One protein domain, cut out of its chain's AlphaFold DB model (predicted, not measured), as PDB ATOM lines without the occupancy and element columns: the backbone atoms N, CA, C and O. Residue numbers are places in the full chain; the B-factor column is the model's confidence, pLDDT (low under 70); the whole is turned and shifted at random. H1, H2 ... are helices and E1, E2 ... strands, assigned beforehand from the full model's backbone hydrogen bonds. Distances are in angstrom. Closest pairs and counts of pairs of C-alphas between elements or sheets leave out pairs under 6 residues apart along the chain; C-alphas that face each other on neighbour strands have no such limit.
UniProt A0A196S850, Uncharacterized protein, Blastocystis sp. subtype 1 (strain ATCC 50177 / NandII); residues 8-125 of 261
ATOM      1  N   PHE A   8     -26.251 -83.569  54.337       80.06
ATOM      2  CA  PHE A   8     -25.170 -84.374  53.769       80.06
ATOM      3  C   PHE A   8     -25.741 -85.508  52.926       80.06
ATOM      4  O   PHE A   8     -26.749 -86.112  53.301       80.06
ATOM      5  N   ARG A   9     -25.076 -85.841  51.819       85.31
ATOM      6  CA  ARG A   9     -25.338 -87.095  51.099       85.31
ATOM      7  C   ARG A   9     -24.544 -88.233  51.726       85.31
ATOM      8  O   ARG A   9     -23.439 -88.015  52.227       85.31
ATOM      9  N   THR A  10     -25.085 -89.444  51.692       82.25
ATOM     10  CA  THR A  10     -24.385 -90.635  52.184       82.25
ATOM     11  C   THR A  10     -24.152 -91.619  51.051       82.25
ATOM     12  O   THR A  10     -23.092 -91.616  50.439       82.25
ATOM     13  N   GLU A  11     -25.144 -92.440  50.742       79.62
ATOM     14  CA  GLU A  11     -25.058 -93.514  49.762       79.62
ATOM     15  C   GLU A  11     -26.168 -93.374  48.726       79.62
ATOM     16  O   GLU A  11     -27.292 -92.983  49.039       79.62
ATOM     17  N   VAL A  12     -25.864 -93.711  47.476       83.19
ATOM     18  CA  VAL A  12     -26.878 -93.881  46.436       83.19
ATOM     19  C   VAL A  12     -26.817 -95.310  45.925       83.19
ATOM     20  O   VAL A  12     -25.751 -95.837  45.625       83.19
ATOM     21  N   LEU A  13     -27.975 -95.958  45.864       80.94
ATOM     22  CA  LEU A  13     -28.104 -97.361  45.495       80.94
ATOM     23  C   LEU A  13     -29.157 -97.496  44.401       80.94
ATOM     24  O   LEU A  13     -30.355 -97.376  44.657       80.94
ATOM     25  N   GLY A  14     -28.702 -97.760  43.177       83.12
ATOM     26  CA  GLY A  14     -29.547 -98.107  42.039       83.12
ATOM     27  C   GLY A  14     -29.520 -99.611  41.788       83.12
ATOM     28  O   GLY A  14     -28.451-100.208  41.700       83.12
ATOM     29  N   LYS A  15     -30.687-100.251  41.669       82.06
ATOM     30  CA  LYS A  15     -30.773-101.668  41.291       82.06
ATOM     31  C   LYS A  15     -31.991-102.002  40.443       82.06
ATOM     32  O   LYS A  15     -33.087-101.464  40.625       82.06
ATOM     33  N   ASN A  16     -31.814-102.977  39.559       80.44
ATOM     34  CA  ASN A  16     -32.901-103.596  38.814       80.44
ATOM     35  C   ASN A  16     -33.632-104.606  39.715       80.44
ATOM     36  O   ASN A  16     -33.021-105.510  40.273       80.44
ATOM     37  N   ILE A  17     -34.950-104.451  39.866       80.62
ATOM     38  CA  ILE A  17     -35.808-105.306  40.716       80.62
ATOM     39  C   ILE A  17     -36.885-106.056  39.913       80.62
ATOM     40  O   ILE A  17     -37.830-106.614  40.477       80.62
ATOM     41  N   GLY A  18     -36.800-106.015  38.584       63.44
ATOM     42  CA  GLY A  18     -37.707-106.724  37.687       63.44
ATOM     43  C   GLY A  18     -37.477-108.233  37.747       63.44
ATOM     44  O   GLY A  18     -36.378-108.684  37.460       63.44
ATOM     45  N   LYS A  19     -38.507-109.009  38.114       66.44
ATOM     46  CA  LYS A  19     -38.425-110.483  38.185       66.44
ATOM     47  C   LYS A  19     -38.591-111.174  36.827       66.44
ATOM     48  O   LYS A  19     -37.986-112.207  36.605       66.44
ATOM     49  N   LEU A  20     -39.459-110.630  35.968       56.72
ATOM     50  CA  LEU A  20     -39.848-111.239  34.686       56.72
ATOM     51  C   LEU A  20     -38.904-110.863  33.542       56.72
ATOM     52  O   LEU A  20     -38.569-111.698  32.720       56.72
ATOM     53  N   MET A  21     -38.465-109.607  33.515       60.22
ATOM     54  CA  MET A  21     -37.401-109.138  32.635       60.22
ATOM     55  C   MET A  21     -36.453-108.290  33.471       60.22
ATOM     56  O   MET A  21     -36.905-107.374  34.179       60.22
ATOM     57  N   ALA A  22     -35.155-108.580  33.386       58.72
ATOM     58  CA  ALA A  22     -34.126-107.692  33.906       58.72
ATOM     59  C   ALA A  22     -34.353-106.286  33.317       58.72
ATOM     60  O   ALA A  22     -34.798-106.160  32.181       58.72
ATOM     61  N   SER A  23     -34.139-105.232  34.110       67.25
ATOM     62  CA  SER A  23     -34.436-103.816  33.797       67.25
ATOM     63  C   SER A  23     -35.909-103.357  33.803       67.25
ATOM     64  O   SER A  23     -36.151-102.161  33.937       67.25
ATOM     65  N   SER A  24     -36.912-104.249  33.791       76.69
ATOM     66  CA  SER A  24     -38.344-103.849  33.726       76.69
ATOM     67  C   SER A  24     -38.853-103.009  34.909       76.69
ATOM     68  O   SER A  24     -39.904-102.354  34.838       76.69
ATOM     69  N   LYS A  25     -38.133-103.057  36.032       84.44
ATOM     70  CA  LYS A  25     -38.382-102.261  37.230       84.44
ATOM     71  C   LYS A  25     -37.050-101.801  37.802       84.44
ATOM     72  O   LYS A  25     -36.190-102.639  38.080       84.44
ATOM     73  N   ARG A  26     -36.921-100.502  38.040       86.19
ATOM     74  CA  ARG A  26     -35.770 -99.877  38.691       86.19
ATOM     75  C   ARG A  26     -36.156 -99.441  40.101       86.19
ATOM     76  O   ARG A  26     -37.281 -98.999  40.350       86.19
ATOM     77  N   MET A  27     -35.235 -99.624  41.034       90.19
ATOM     78  CA  MET A  27     -35.300 -99.075  42.380       90.19
ATOM     79  C   MET A  27     -34.065 -98.215  42.581       90.19
ATOM     80  O   MET A  27     -32.957 -98.694  42.355       90.19
ATOM     81  N   ILE A  28     -34.268 -96.987  43.036       91.62
ATOM     82  CA  ILE A  28     -33.191 -96.097  43.446       91.62
ATOM     83  C   ILE A  28     -33.455 -95.661  44.872       91.62
ATOM     84  O   ILE A  28     -34.598 -95.402  45.252       91.62
ATOM     85  N   LYS A  29     -32.396 -95.655  45.665       92.56
ATOM     86  CA  LYS A  29     -32.398 -95.267  47.063       92.56
ATOM     87  C   LYS A  29     -31.311 -94.221  47.260       92.56
ATOM     88  O   LYS A  29     -30.155 -94.488  46.952       92.56
ATOM     89  N   TRP A  30     -31.698 -93.062  47.767       93.06
ATOM     90  CA  TRP A  30     -30.801 -91.985  48.160       93.06
ATOM     91  C   TRP A  30     -30.775 -91.896  49.681       93.06
ATOM     92  O   TRP A  30     -31.822 -91.794  50.327       93.06
ATOM     93  N   GLY A  31     -29.574 -91.954  50.240       90.81
ATOM     94  CA  GLY A  31     -29.302 -91.745  51.649       90.81
ATOM     95  C   GLY A  31     -28.889 -90.299  51.901       90.81
ATOM     96  O   GLY A  31     -27.973 -89.766  51.276       90.81
ATOM     97  N   LEU A  32     -29.579 -89.660  52.832       89.25
ATOM     98  CA  LEU A  32     -29.356 -88.284  53.236       89.25
ATOM     99  C   LEU A  32     -29.227 -88.208  54.752       89.25
ATOM    100  O   LEU A  32     -29.805 -89.000  55.498       89.25
ATOM    101  N   ILE A  33     -28.504 -87.202  55.216       85.31
ATOM    102  CA  ILE A  33     -28.610 -86.710  56.581       85.31
ATOM    103  C   ILE A  33     -29.170 -85.303  56.477       85.31
ATOM    104  O   ILE A  33     -28.555 -84.461  55.837       85.31
ATOM    105  N   ILE A  34     -30.342 -85.080  57.066       84.75
ATOM    106  CA  ILE A  34     -31.029 -83.788  57.111       84.75
ATOM    107  C   ILE A  34     -31.184 -83.414  58.577       84.75
ATOM    108  O   ILE A  34     -31.742 -84.194  59.349       84.75
ATOM    109  N   ASN A  35     -30.693 -82.239  58.982       80.31
ATOM    110  CA  ASN A  35     -30.732 -81.792  60.379       80.31
ATOM    111  C   ASN A  35     -30.229 -82.880  61.354       80.31
ATOM    112  O   ASN A  35     -30.840 -83.122  62.394       80.31
ATOM    113  N   MET A  36     -29.137 -83.570  60.995       75.69
ATOM    114  CA  MET A  36     -28.528 -84.657  61.786       75.69
ATOM    115  C   MET A  36     -29.372 -85.935  61.917       75.69
ATOM    116  O   MET A  36     -29.003 -86.854  62.648       75.69
ATOM    117  N   LYS A  37     -30.489 -86.038  61.195       81.56
ATOM    118  CA  LYS A  37     -31.309 -87.249  61.123       81.56
ATOM    119  C   LYS A  37     -31.059 -87.972  59.816       81.56
ATOM    120  O   LYS A  37     -30.991 -87.353  58.757       81.56
ATOM    121  N   LYS A  38     -30.974 -89.299  59.887       86.69
ATOM    122  CA  LYS A  38     -30.900 -90.143  58.694       86.69
ATOM    123  C   LYS A  38     -32.249 -90.122  57.977       86.69
ATOM    124  O   LYS A  38     -33.287 -90.384  58.584       86.69
ATOM    125  N   VAL A  39     -32.207 -89.804  56.692       89.75
ATOM    126  CA  VAL A  39     -33.353 -89.783  55.791       89.75
ATOM    127  C   VAL A  39     -33.034 -90.664  54.596       89.75
ATOM    128  O   VAL A  39     -31.998 -90.528  53.955       89.75
ATOM    129  N   GLU A  40     -33.946 -91.568  54.285       92.00
ATOM    130  CA  GLU A  40     -33.866 -92.450  53.134       92.00
ATOM    131  C   GLU A  40     -35.011 -92.145  52.177       92.00
ATOM    132  O   GLU A  40     -36.180 -92.309  52.529       92.00
ATOM    133  N   ILE A  41     -34.670 -91.746  50.953       93.38
ATOM    134  CA  ILE A  41     -35.632 -91.519  49.875       93.38
ATOM    135  C   ILE A  41     -35.506 -92.669  48.882       93.38
ATOM    136  O   ILE A  41     -34.438 -92.919  48.336       93.38
ATOM    137  N   MET A  42     -36.603 -93.376  48.628       94.06
ATOM    138  CA  MET A  42     -36.647 -94.511  47.713       94.06
ATOM    139  C   MET A  42     -37.650 -94.258  46.597       94.06
ATOM    140  O   MET A  42     -38.842 -94.110  46.855       94.06
ATOM    141  N   LEU A  43     -37.189 -94.336  45.353       93.81
ATOM    142  CA  LEU A  43     -38.027 -94.378  44.164       93.81
ATOM    143  C   LEU A  43     -38.087 -95.806  43.617       93.81
ATOM    144  O   LEU A  43     -37.070 -96.433  43.332       93.81
ATOM    145  N   LYS A  44     -39.301 -96.317  43.412       92.94
ATOM    146  CA  LYS A  44     -39.557 -97.516  42.608       92.94
ATOM    147  C   LYS A  44     -40.282 -97.110  41.338       92.94
ATOM    148  O   LYS A  44     -41.401 -96.603  41.405       92.94
ATOM    149  N   HIS A  45     -39.677 -97.407  40.198       91.12
ATOM    150  CA  HIS A  45     -40.250 -97.146  38.888       91.12
ATOM    151  C   HIS A  45     -40.390 -98.451  38.103       91.12
ATOM    152  O   HIS A  45     -39.429 -99.194  37.906       91.12
ATOM    153  N   SER A  46     -41.609 -98.763  37.671       88.44
ATOM    154  CA  SER A  46     -41.884 -99.872  36.766       88.44
ATOM    155  C   SER A  46     -42.066 -99.348  35.351       88.44
ATOM    156  O   SER A  46     -43.081 -98.724  35.069       88.44
ATOM    157  N   ILE A  47     -41.131 -99.693  34.466       84.94
ATOM    158  CA  ILE A  47     -41.128 -99.257  33.064       84.94
ATOM    159  C   ILE A  47     -42.355 -99.814  32.331       84.94
ATOM    160  O   ILE A  47     -43.068 -99.083  31.656       84.94
ATOM    161  N   VAL A  48     -42.659-101.098  32.551       82.31
ATOM    162  CA  VAL A  48     -43.772-101.793  31.878       82.31
ATOM    163  C   VAL A  48     -45.139-101.259  32.312       82.31
ATOM    164  O   VAL A  48     -46.007-101.006  31.489       82.31
ATOM    165  N   SER A  49     -45.360-101.101  33.622       82.81
ATOM    166  CA  SER A  49     -46.679-100.694  34.140       82.81
ATOM    167  C   SER A  49     -46.848 -99.182  34.282       82.81
ATOM    168  O   SER A  49     -47.953 -98.725  34.596       82.81
ATOM    169  N   GLY A  50     -45.763 -98.419  34.122       84.81
ATOM    170  CA  GLY A  50     -45.704 -96.982  34.373       84.81
ATOM    171  C   GLY A  50     -45.841 -96.588  35.848       84.81
ATOM    172  O   GLY A  50     -45.965 -95.402  36.156       84.81
ATOM    173  N   LYS A  51     -45.889 -97.557  36.775       90.44
ATOM    174  CA  LYS A  51     -46.100 -97.298  38.204       90.44
ATOM    175  C   LYS A  51     -44.857 -96.667  38.829       90.44
ATOM    176  O   LYS A  51     -43.758 -97.208  38.697       90.44
ATOM    177  N   ARG A  52     -45.056 -95.571  39.558       92.75
ATOM    178  CA  ARG A  52     -44.038 -94.804  40.280       92.75
ATOM    179  C   ARG A  52     -44.451 -94.711  41.737       92.75
ATOM    180  O   ARG A  52     -45.581 -94.335  42.041       92.75
ATOM    181  N   LEU A  53     -43.542 -95.075  42.626       94.19
ATOM    182  CA  LEU A  53     -43.763 -95.046  44.063       94.19
ATOM    183  C   LEU A  53     -42.557 -94.394  44.724       94.19
ATOM    184  O   LEU A  53     -41.442 -94.877  44.534       94.19
ATOM    185  N   ILE A  54     -42.792 -93.352  45.513       95.00
ATOM    186  CA  ILE A  54     -41.759 -92.689  46.308       95.00
ATOM    187  C   ILE A  54     -42.048 -92.929  47.778       95.00
ATOM    188  O   ILE A  54     -43.182 -92.772  48.243       95.00
ATOM    189  N   ARG A  55     -41.009 -93.327  48.506       95.19
ATOM    190  CA  ARG A  55     -41.039 -93.501  49.953       95.19
ATOM    191  C   ARG A  55     -39.964 -92.659  50.611       95.19
ATOM    192  O   ARG A  55     -38.858 -92.592  50.091       95.19
ATOM    193  N   VAL A  56     -40.287 -92.096  51.765       93.50
ATOM    194  CA  VAL A  56     -39.349 -91.411  52.655       93.50
ATOM    195  C   VAL A  56     -39.400 -92.126  53.997       93.50
ATOM    196  O   VAL A  56     -40.476 -92.210  54.581       93.50
ATOM    197  N   ASN A  57     -38.278 -92.676  54.472       89.12
ATOM    198  CA  ASN A  57     -38.207 -93.423  55.739       89.12
ATOM    199  C   ASN A  57     -39.357 -94.444  55.886       89.12
ATOM    200  O   ASN A  57     -40.065 -94.465  56.886       89.12
ATOM    201  N   GLU A  58     -39.580 -95.243  54.838       85.50
ATOM    202  CA  GLU A  58     -40.661 -96.242  54.700       85.50
ATOM    203  C   GLU A  58     -42.085 -95.705  54.465       85.50
ATOM    204  O   GLU A  58     -42.934 -96.449  53.961       85.50
ATOM    205  N   VAL A  59     -42.346 -94.420  54.709       89.94
ATOM    206  CA  VAL A  59     -43.649 -93.786  54.468       89.94
ATOM    207  C   VAL A  59     -43.823 -93.484  52.984       89.94
ATOM    208  O   VAL A  59     -42.961 -92.875  52.358       89.94
ATOM    209  N   VAL A  60     -44.945 -93.904  52.392       91.94
ATOM    210  CA  VAL A  60     -45.276 -93.570  50.999       91.94
ATOM    211  C   VAL A  60     -45.696 -92.106  50.926       91.94
ATOM    212  O   VAL A  60     -46.718 -91.734  51.492       91.94
ATOM    213  N   VAL A  61     -44.914 -91.299  50.210       93.75
ATOM    214  CA  VAL A  61     -45.192 -89.866  50.006       93.75
ATOM    215  C   VAL A  61     -45.819 -89.587  48.646       93.75
ATOM    216  O   VAL A  61     -46.539 -88.609  48.490       93.75
ATOM    217  N   HIS A  62     -45.571 -90.455  47.662       92.62
ATOM    218  CA  HIS A  62     -46.126 -90.303  46.322       92.62
ATOM    219  C   HIS A  62     -46.384 -91.657  45.676       92.62
ATOM    220  O   HIS A  62     -45.518 -92.538  45.666       92.62
ATOM    221  N   GLU A  63     -47.554 -91.800  45.066       93.62
ATOM    222  CA  GLU A  63     -47.894 -92.931  44.214       93.62
ATOM    223  C   GLU A  63     -48.573 -92.413  42.950       93.62
ATOM    224  O   GLU A  63     -49.543 -91.664  43.003       93.62
ATOM    225  N   SER A  64     -48.053 -92.808  41.793       91.38
ATOM    226  CA  SER A  64     -48.644 -92.452  40.507       91.38
ATOM    227  C   SER A  64     -48.438 -93.562  39.487       91.38
ATOM    228  O   SER A  64     -47.639 -94.487  39.671       91.38
ATOM    229  N   ARG A  65     -49.189 -93.487  38.392       88.81
ATOM    230  CA  ARG A  65     -49.071 -94.411  37.271       88.81
ATOM    231  C   ARG A  65     -49.173 -93.626  35.974       88.81
ATOM    232  O   ARG A  65     -50.188 -92.989  35.732       88.81
ATOM    233  N   GLY A  66     -48.133 -93.697  35.152       81.56
ATOM    234  CA  GLY A  66     -48.114 -93.102  33.818       81.56
ATOM    235  C   GLY A  66     -47.356 -94.010  32.863       81.56
ATOM    236  O   GLY A  66     -46.151 -94.210  33.032       81.56
ATOM    237  N   LEU A  67     -48.080 -94.596  31.909       74.00
ATOM    238  CA  LEU A  67     -47.512 -95.478  30.891       74.00
ATOM    239  C   LEU A  67     -46.623 -94.667  29.946       74.00
ATOM    240  O   LEU A  67     -46.987 -93.558  29.574       74.00
ATOM    241  N   MET A  68     -45.466 -95.227  29.586       69.88
ATOM    242  CA  MET A  68     -44.554 -94.682  28.568       69.88
ATOM    243  C   MET A  68     -44.106 -93.222  28.761       69.88
ATOM    244  O   MET A  68     -43.691 -92.584  27.798       69.88
ATOM    245  N   ALA A  69     -44.149 -92.666  29.976       79.69
ATOM    246  CA  ALA A  69     -43.708 -91.285  30.143       79.69
ATOM    247  C   ALA A  69     -42.201 -91.156  29.916       79.69
ATOM    248  O   ALA A  69     -41.402 -91.846  30.552       79.69
ATOM    249  N   SER A  70     -41.839 -90.224  29.039       85.44
ATOM    250  CA  SER A  70     -40.458 -89.831  28.772       85.44
ATOM    251  C   SER A  70     -39.847 -89.033  29.919       85.44
ATOM    252  O   SER A  70     -38.632 -88.994  30.050       85.44
ATOM    253  N   SER A  71     -40.659 -88.412  30.772       89.00
ATOM    254  CA  SER A  71     -40.184 -87.682  31.941       89.00
ATOM    255  C   SER A  71     -41.187 -87.725  33.088       89.00
ATOM    256  O   SER A  71     -42.362 -88.081  32.931       89.00
ATOM    257  N   PHE A  72     -40.694 -87.399  34.274       91.19
ATOM    258  CA  PHE A  72     -41.477 -87.285  35.491       91.19
ATOM    259  C   PHE A  72     -40.753 -86.372  36.466       91.19
ATOM    260  O   PHE A  72     -39.541 -86.488  36.619       91.19
ATOM    261  N   SER A  73     -41.505 -85.546  37.178       91.19
ATOM    262  CA  SER A  73     -41.039 -84.852  38.370       91.19
ATOM    263  C   SER A  73     -42.154 -84.817  39.408       91.19
ATOM    264  O   SER A  73     -43.345 -84.836  39.081       91.19
ATOM    265  N   THR A  74     -41.770 -84.829  40.677       91.69
ATOM    266  CA  THR A  74     -42.673 -84.543  41.787       91.69
ATOM    267  C   THR A  74     -41.876 -84.006  42.964       91.69
ATOM    268  O   THR A  74     -40.753 -84.449  43.220       91.69
ATOM    269  N   SER A  75     -42.477 -83.075  43.694       91.62
ATOM    270  CA  SER A  75     -41.876 -82.426  44.851       91.62
ATOM    271  C   SER A  75     -42.618 -82.784  46.134       91.62
ATOM    272  O   SER A  75     -43.845 -82.879  46.148       91.62
ATOM    273  N   PHE A  76     -41.885 -82.934  47.228       90.62
ATOM    274  CA  PHE A  76     -42.412 -83.184  48.565       90.62
ATOM    275  C   PHE A  76     -41.480 -82.572  49.611       90.62
ATOM    276  O   PHE A  76     -40.310 -82.317  49.350       90.62
ATOM    277  N   THR A  77     -41.987 -82.330  50.815       88.19
ATOM    278  CA  THR A  77     -41.208 -81.700  51.888       88.19
ATOM    279  C   THR A  77     -40.725 -82.724  52.909       88.19
ATOM    280  O   THR A  77     -41.516 -83.556  53.358       88.19
ATOM    281  N   VAL A  78     -39.463 -82.627  53.336       86.56
ATOM    282  CA  VAL A  78     -38.879 -83.437  54.419       86.56
ATOM    283  C   VAL A  78     -38.173 -82.516  55.412       86.56
ATOM    284  O   VAL A  78     -37.216 -81.846  55.045       86.56
ATOM    285  N   ASP A  79     -38.637 -82.459  56.665       81.81
ATOM    286  CA  ASP A  79     -38.047 -81.625  57.731       81.81
ATOM    287  C   ASP A  79     -37.757 -80.161  57.295       81.81
ATOM    288  O   ASP A  79     -36.729 -79.582  57.650       81.81
ATOM    289  N   ASN A  80     -38.700 -79.558  56.550       83.06
ATOM    290  CA  ASN A  80     -38.666 -78.211  55.941       83.06
ATOM    291  C   ASN A  80     -37.736 -78.015  54.733       83.06
ATOM    292  O   ASN A  80     -37.618 -76.891  54.252       83.06
ATOM    293  N   TYR A  81     -37.129 -79.081  54.220       85.12
ATOM    294  CA  TYR A  81     -36.436 -79.070  52.934       85.12
ATOM    295  C   TYR A  81     -37.402 -79.475  51.825       85.12
ATOM    296  O   TYR A  81     -38.194 -80.409  51.995       85.12
ATOM    297  N   LEU A  82     -37.334 -78.791  50.688       87.50
ATOM    298  CA  LEU A  82     -38.069 -79.150  49.485       87.50
ATOM    299  C   LEU A  82     -37.263 -80.189  48.706       87.50
ATOM    300  O   LEU A  82     -36.225 -79.883  48.122       87.50
ATOM    301  N   CYS A  83     -37.741 -81.426  48.689       90.75
ATOM    302  CA  CYS A  83     -37.162 -82.496  47.895       90.75
ATOM    303  C   CYS A  83     -37.923 -82.638  46.578       90.75
ATOM    304  O   CYS A  83     -39.151 -82.691  46.569       90.75
ATOM    305  N   GLU A  84     -37.202 -82.770  45.474       92.38
ATOM    306  CA  GLU A  84     -37.776 -83.060  44.163       92.38
ATOM    307  C   GLU A  84     -37.119 -84.306  43.585       92.38
ATOM    308  O   GLU A  84     -35.899 -84.388  43.485       92.38
ATOM    309  N   VAL A  85     -37.936 -85.290  43.217       93.19
ATOM    310  CA  VAL A  85     -37.477 -86.491  42.518       93.19
ATOM    311  C   VAL A  85     -37.931 -86.392  41.078       93.19
ATOM    312  O   VAL A  85     -39.129 -86.251  40.813       93.19
ATOM    313  N   SER A  86     -36.991 -86.547  40.154       91.94
ATOM    314  CA  SER A  86     -37.272 -86.529  38.726       91.94
ATOM    315  C   SER A  86     -36.602 -87.678  37.990       91.94
ATOM    316  O   SER A  86     -35.638 -88.280  38.458       91.94
ATOM    317  N   PHE A  87     -37.131 -87.995  36.814       90.50
ATOM    318  CA  PHE A  87     -36.418 -88.798  35.836       90.50
ATOM    319  C   PHE A  87     -36.693 -88.313  34.422       90.50
ATOM    320  O   PHE A  87     -37.773 -87.794  34.129       90.50
ATOM    321  N   VAL A  88     -35.731 -88.560  33.540       89.62
ATOM    322  CA  VAL A  88     -35.840 -88.324  32.099       89.62
ATOM    323  C   VAL A  88     -35.386 -89.584  31.371       89.62
ATOM    324  O   VAL A  88     -34.481 -90.289  31.818       89.62
ATOM    325  N   LYS A  89     -36.073 -89.911  30.279       86.75
ATOM    326  CA  LYS A  89     -35.710 -90.993  29.374       86.75
ATOM    327  C   LYS A  89     -34.822 -90.429  28.267       86.75
ATOM    328  O   LYS A  89     -35.316 -89.694  27.417       86.75
ATOM    329  N   GLU A  90     -33.554 -90.817  28.252       85.12
ATOM    330  CA  GLU A  90     -32.569 -90.444  27.233       85.12
ATOM    331  C   GLU A  90     -31.945 -91.711  26.643       85.12
ATOM    332  O   GLU A  90     -31.612 -92.642  27.371       85.12
ATOM    333  N   ASN A  91     -31.832 -91.787  25.314       82.31
ATOM    334  CA  ASN A  91     -31.214 -92.916  24.597       82.31
ATOM    335  C   ASN A  91     -31.756 -94.311  24.982       82.31
ATOM    336  O   ASN A  91     -31.040 -95.304  24.958       82.31
ATOM    337  N   GLY A  92     -33.042 -94.394  25.342       78.19
ATOM    338  CA  GLY A  92     -33.682 -95.647  25.760       78.19
ATOM    339  C   GLY A  92     -33.547 -95.968  27.254       78.19
ATOM    340  O   GLY A  92     -34.291 -96.817  27.750       78.19
ATOM    341  N   ASP A  93     -32.709 -95.234  27.979       81.12
ATOM    342  CA  ASP A  93     -32.471 -95.389  29.408       81.12
ATOM    343  C   ASP A  93     -33.161 -94.313  30.240       81.12
ATOM    344  O   ASP A  93     -33.445 -93.217  29.777       81.12
ATOM    345  N   TYR A  94     -33.456 -94.642  31.499       84.44
ATOM    346  CA  TYR A  94     -33.997 -93.684  32.460       84.44
ATOM    347  C   TYR A  94     -32.891 -93.192  33.389       84.44
ATOM    348  O   TYR A  94     -32.312 -94.000  34.126       84.44
ATOM    349  N   ILE A  95     -32.675 -91.882  33.382       86.75
ATOM    350  CA  ILE A  95     -31.794 -91.146  34.287       86.75
ATOM    351  C   ILE A  95     -32.657 -90.599  35.416       86.75
ATOM    352  O   ILE A  95     -33.744 -90.086  35.160       86.75
ATOM    353  N   TYR A  96     -32.208 -90.754  36.657       90.38
ATOM    354  CA  TYR A  96     -32.985 -90.388  37.834       90.38
ATOM    355  C   TYR A  96     -32.192 -89.450  38.719       90.38
ATOM    356  O   TYR A  96     -31.081 -89.781  39.133       90.38
ATOM    357  N   ASP A  97     -32.839 -88.362  39.103       91.25
ATOM    358  CA  ASP A  97     -32.236 -87.297  39.879       91.25
ATOM    359  C   ASP A  97     -33.059 -87.006  41.128       91.25
ATOM    360  O   ASP A  97     -34.276 -87.218  41.192       91.25
ATOM    361  N   LEU A  98     -32.354 -86.508  42.134       92.12
ATOM    362  CA  LEU A  98     -32.924 -85.990  43.364       92.12
ATOM    363  C   LEU A  98     -32.348 -84.597  43.588       92.12
ATOM    364  O   LEU A  98     -31.133 -84.416  43.539       92.12
ATOM    365  N   PHE A  99     -33.216 -83.640  43.878       89.69
ATOM    366  CA  PHE A  99     -32.854 -82.286  44.263       89.69
ATOM    367  C   PHE A  99     -33.334 -82.018  45.686       89.69
ATOM    368  O   PHE A  99     -34.419 -82.450  46.074       89.69
ATOM    369  N   VAL A 100     -32.533 -81.296  46.463       88.69
ATOM    370  CA  VAL A 100     -32.882 -80.816  47.804       88.69
ATOM    371  C   VAL A 100     -32.686 -79.305  47.815       88.69
ATOM    372  O   VAL A 100     -31.577 -78.831  47.593       88.69
ATOM    373  N   ASP A 101     -33.766 -78.544  47.998       87.38
ATOM    374  CA  ASP A 101     -33.805 -77.079  47.875       87.38
ATOM    375  C   ASP A 101     -33.184 -76.563  46.557       87.38
ATOM    376  O   ASP A 101     -32.503 -75.540  46.513       87.38
ATOM    377  N   GLY A 102     -33.385 -77.304  45.460       82.31
ATOM    378  CA  GLY A 102     -32.825 -76.976  44.141       82.31
ATOM    379  C   GLY A 102     -31.338 -77.317  43.961       82.31
ATOM    380  O   GLY A 102     -30.760 -77.016  42.910       82.31
ATOM    381  N   ILE A 103     -30.713 -77.960  44.951       84.62
ATOM    382  CA  ILE A 103     -29.351 -78.490  44.864       84.62
ATOM    383  C   ILE A 103     -29.419 -79.956  44.431       84.62
ATOM    384  O   ILE A 103     -30.087 -80.747  45.103       84.62
ATOM    385  N   PRO A 104     -28.751 -80.345  43.333       86.88
ATOM    386  CA  PRO A 104     -28.640 -81.744  42.943       86.88
ATOM    387  C   PRO A 104     -28.026 -82.583  44.065       86.88
ATOM    388  O   PRO A 104     -27.057 -82.176  44.700       86.88
ATOM    389  N   TYR A 105     -28.531 -83.796  44.272       86.81
ATOM    390  CA  TYR A 105     -27.988 -84.740  45.252       86.81
ATOM    391  C   TYR A 105     -26.480 -84.962  45.071       86.81
ATOM    392  O   TYR A 105     -25.753 -85.124  46.050       86.81
ATOM    393  N   MET A 106     -26.001 -84.941  43.823       81.69
ATOM    394  CA  MET A 106     -24.583 -85.110  43.504       81.69
ATOM    395  C   MET A 106     -23.700 -83.912  43.888       81.69
ATOM    396  O   MET A 106     -22.489 -84.081  44.015       81.69
ATOM    397  N   ASP A 107     -24.297 -82.757  44.162       81.88
ATOM    398  CA  ASP A 107     -23.583 -81.547  44.582       81.88
ATOM    399  C   ASP A 107     -23.584 -81.387  46.112       81.88
ATOM    400  O   ASP A 107     -22.917 -80.507  46.659       81.88
ATOM    401  N   LEU A 108     -24.327 -82.234  46.834       81.31
ATOM    402  CA  LEU A 108     -24.327 -82.239  48.293       81.31
ATOM    403  C   LEU A 108     -22.999 -82.775  48.838       81.31
ATOM    404  O   LEU A 108     -22.409 -83.713  48.299       81.31
ATOM    405  N   VAL A 109     -22.568 -82.224  49.974       75.88
ATOM    406  CA  VAL A 109     -21.361 -82.678  50.676       75.88
ATOM    407  C   VAL A 109     -21.516 -84.148  51.060       75.88
ATOM    408  O   VAL A 109     -22.473 -84.523  51.743       75.88
ATOM    409  N   CYS A 110     -20.575 -84.986  50.622       76.44
ATOM    410  CA  CYS A 110     -20.547 -86.393  50.995       76.44
ATOM    411  C   CYS A 110     -20.108 -86.549  52.447       76.44
ATOM    412  O   CYS A 110     -19.055 -86.046  52.835       76.44
ATOM    413  N   LEU A 111     -20.865 -87.306  53.240       71.12
ATOM    414  CA  LEU A 111     -20.480 -87.633  54.614       71.12
ATOM    415  C   LEU A 111     -19.129 -88.368  54.669       71.12
ATOM    416  O   LEU A 111     -18.388 -88.211  55.634       71.12
ATOM    417  N   PHE A 112     -18.811 -89.169  53.648       69.56
ATOM    418  CA  PHE A 112     -17.559 -89.926  53.574       69.56
ATOM    419  C   PHE A 112     -16.333 -89.060  53.256       69.56
ATOM    420  O   PHE A 112     -15.225 -89.469  53.584       69.56
ATOM    421  N   ASP A 113     -16.532 -87.863  52.695       71.00
ATOM    422  CA  ASP A 113     -15.445 -86.910  52.421       71.00
ATOM    423  C   ASP A 113     -15.088 -86.078  53.664       71.00
ATOM    424  O   ASP A 113     -14.098 -85.340  53.680       71.00
ATOM    425  N   LEU A 114     -15.897 -86.172  54.723       69.31
ATOM    426  CA  LEU A 114     -15.638 -85.496  55.986       69.31
ATOM    427  C   LEU A 114     -14.603 -86.256  56.816       69.31
ATOM    428  O   LEU A 114     -14.472 -87.479  56.747       69.31
ATOM    429  N   SER A 115     -13.893 -85.515  57.668       67.75
ATOM    430  CA  SER A 115     -12.966 -86.108  58.632       67.75
ATOM    431  C   SER A 115     -13.693 -87.094  59.561       67.75
ATOM    432  O   SER A 115     -14.871 -86.907  59.871       67.75
ATOM    433  N   GLU A 116     -13.000 -88.124  60.065       70.00
ATOM    434  CA  GLU A 116     -13.599 -89.055  61.039       70.00
ATOM    435  C   GLU A 116     -14.165 -88.338  62.270       70.00
ATOM    436  O   GLU A 116     -15.167 -88.771  62.840       70.00
ATOM    437  N   GLU A 117     -13.520 -87.248  62.692       68.94
ATOM    438  CA  GLU A 117     -13.959 -86.417  63.809       68.94
ATOM    439  C   GLU A 117     -15.320 -85.787  63.513       68.94
ATOM    440  O   GLU A 117     -16.237 -85.908  64.326       68.94
ATOM    441  N   ASP A 118     -15.473 -85.175  62.336       66.25
ATOM    442  CA  ASP A 118     -16.717 -84.537  61.905       66.25
ATOM    443  C   ASP A 118     -17.814 -85.569  61.628       66.25
ATOM    444  O   ASP A 118     -18.954 -85.369  62.038       66.25
ATOM    445  N   ARG A 119     -17.476 -86.714  61.023       64.81
ATOM    446  CA  ARG A 119     -18.412 -87.826  60.823       64.81
ATOM    447  C   ARG A 119     -18.939 -88.361  62.152       64.81
ATOM    448  O   ARG A 119     -20.146 -88.530  62.301       64.81
ATOM    449  N   LYS A 120     -18.060 -88.573  63.137       66.81
ATOM    450  CA  LYS A 120     -18.456 -89.002  64.487       66.81
ATOM    451  C   LYS A 120     -19.266 -87.921  65.208       66.81
ATOM    452  O   LYS A 120     -20.179 -88.269  65.948       66.81
ATOM    453  N   CYS A 121     -18.980 -86.632  64.999       67.38
ATOM    454  CA  CYS A 121     -19.839 -85.551  65.503       67.38
ATOM    455  C   CYS A 121     -21.236 -85.638  64.878       67.38
ATOM    456  O   CYS A 121     -22.233 -85.593  65.594       67.38
ATOM    457  N   ILE A 122     -21.311 -85.878  63.567       66.31
ATOM    458  CA  ILE A 122     -22.582 -85.978  62.854       66.31
ATOM    459  C   ILE A 122     -23.395 -87.201  63.278       66.31
ATOM    460  O   ILE A 122     -24.591 -87.083  63.531       66.31
ATOM    461  N   GLU A 123     -22.748 -88.353  63.450       63.88
ATOM    462  CA  GLU A 123     -23.377 -89.563  63.989       63.88
ATOM    463  C   GLU A 123     -23.873 -89.381  65.435       63.88
ATOM    464  O   GLU A 123     -24.871 -89.990  65.816       63.88
ATOM    465  N   ARG A 124     -23.222 -88.512  66.225       62.66
ATOM    466  CA  ARG A 124     -23.648 -88.131  67.583       62.66
ATOM    467  C   ARG A 124     -24.719 -87.033  67.625       62.66
ATOM    468  O   ARG A 124     -25.212 -86.730  68.707       62.66
ATOM    469  N   GLY A 125     -25.091 -86.439  66.489       57.91
ATOM    470  CA  GLY A 125     -26.037 -85.319  66.440       57.91
ATOM    471  C   GLY A 125     -25.431 -83.957  66.803       57.91
ATOM    472  O   GLY A 125     -26.163 -83.002  67.046       57.91
TER     473      GLY A 125
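Overview. This is residues 8 to 125 of the 261 residues of an uncharacterized protein of Blastocystis sp. subtype 1 (strain ATCC 50177 / NandII) (UniProt A0A196S850). Two sheets lie partly face to face as a sandwich: the twisted sheet E1 to E5, with the smaller sheet E6 to E8 over one of its faces. From E8 a long link leads to the short helix H1 at one end of the sandwich. The printed part has 118 residues, with eight named strands followed by one named helix; the class is mostly strand, and both sheets are antiparallel, in chain order. The whole is compact, with a radius of gyration of the C-alphas of 15.2 A, yet elongated, spanning 46 by 27 by 25 A.

Along the chain. The larger sheet holds E1, residues 8 to 16, from C-alpha 8 at (-25.170, -84.374, 53.769); E2, residues 25 to 34, 28.1 A long; E3, residues 37 to 46, 29.4 A; E4, residues 51 to 56; and E5, residues 59 to 65. The smaller holds E6, residues 71 to 78; E7, residues 81 to 90, 28.4 A; and E8, residues 93 to 100. H1, residues 116 to 123, ends at C-alpha 123, (-23.377, -89.563, 63.989).

Arrangement. E1 to E5 form a twisted meander, each strand the antiparallel neighbour of the one before. Within hydrogen-bond range are N 10 and O 31 across the neighbours E1 and E2, 2.9 A, N 30 and O 41 across E2 and E3, 2.8 A, N 44 and O 53 across E3 and E4, 2.8 A, and N 54 and O 62 across E4 and E5, 2.8 A. E6 to E8 form a second meander, with N 76 and O 83 at 2.8 A and N 86 and O 97 at 3.0 A. The facing parts are 9.5 A centre to centre, and the strands of one sheet stand at 23 degrees to those of the other. E1 is apart from E6, E7 and E8. H1 only grazes the larger sheet, with residues 122 to 123; its O i to N i+4 pairs are each within hydrogen-bond range.

Size, cuts and confidence. The farthest C-alphas, those of Leu 67 and Glu 117, are 47.9 A apart. The printed part has no cut; the link E8 to H1, 15 residues, is long. Mean pLDDT of the printed part is 83.0, with residues 18 to 23 and 117 to 125 among those under 70.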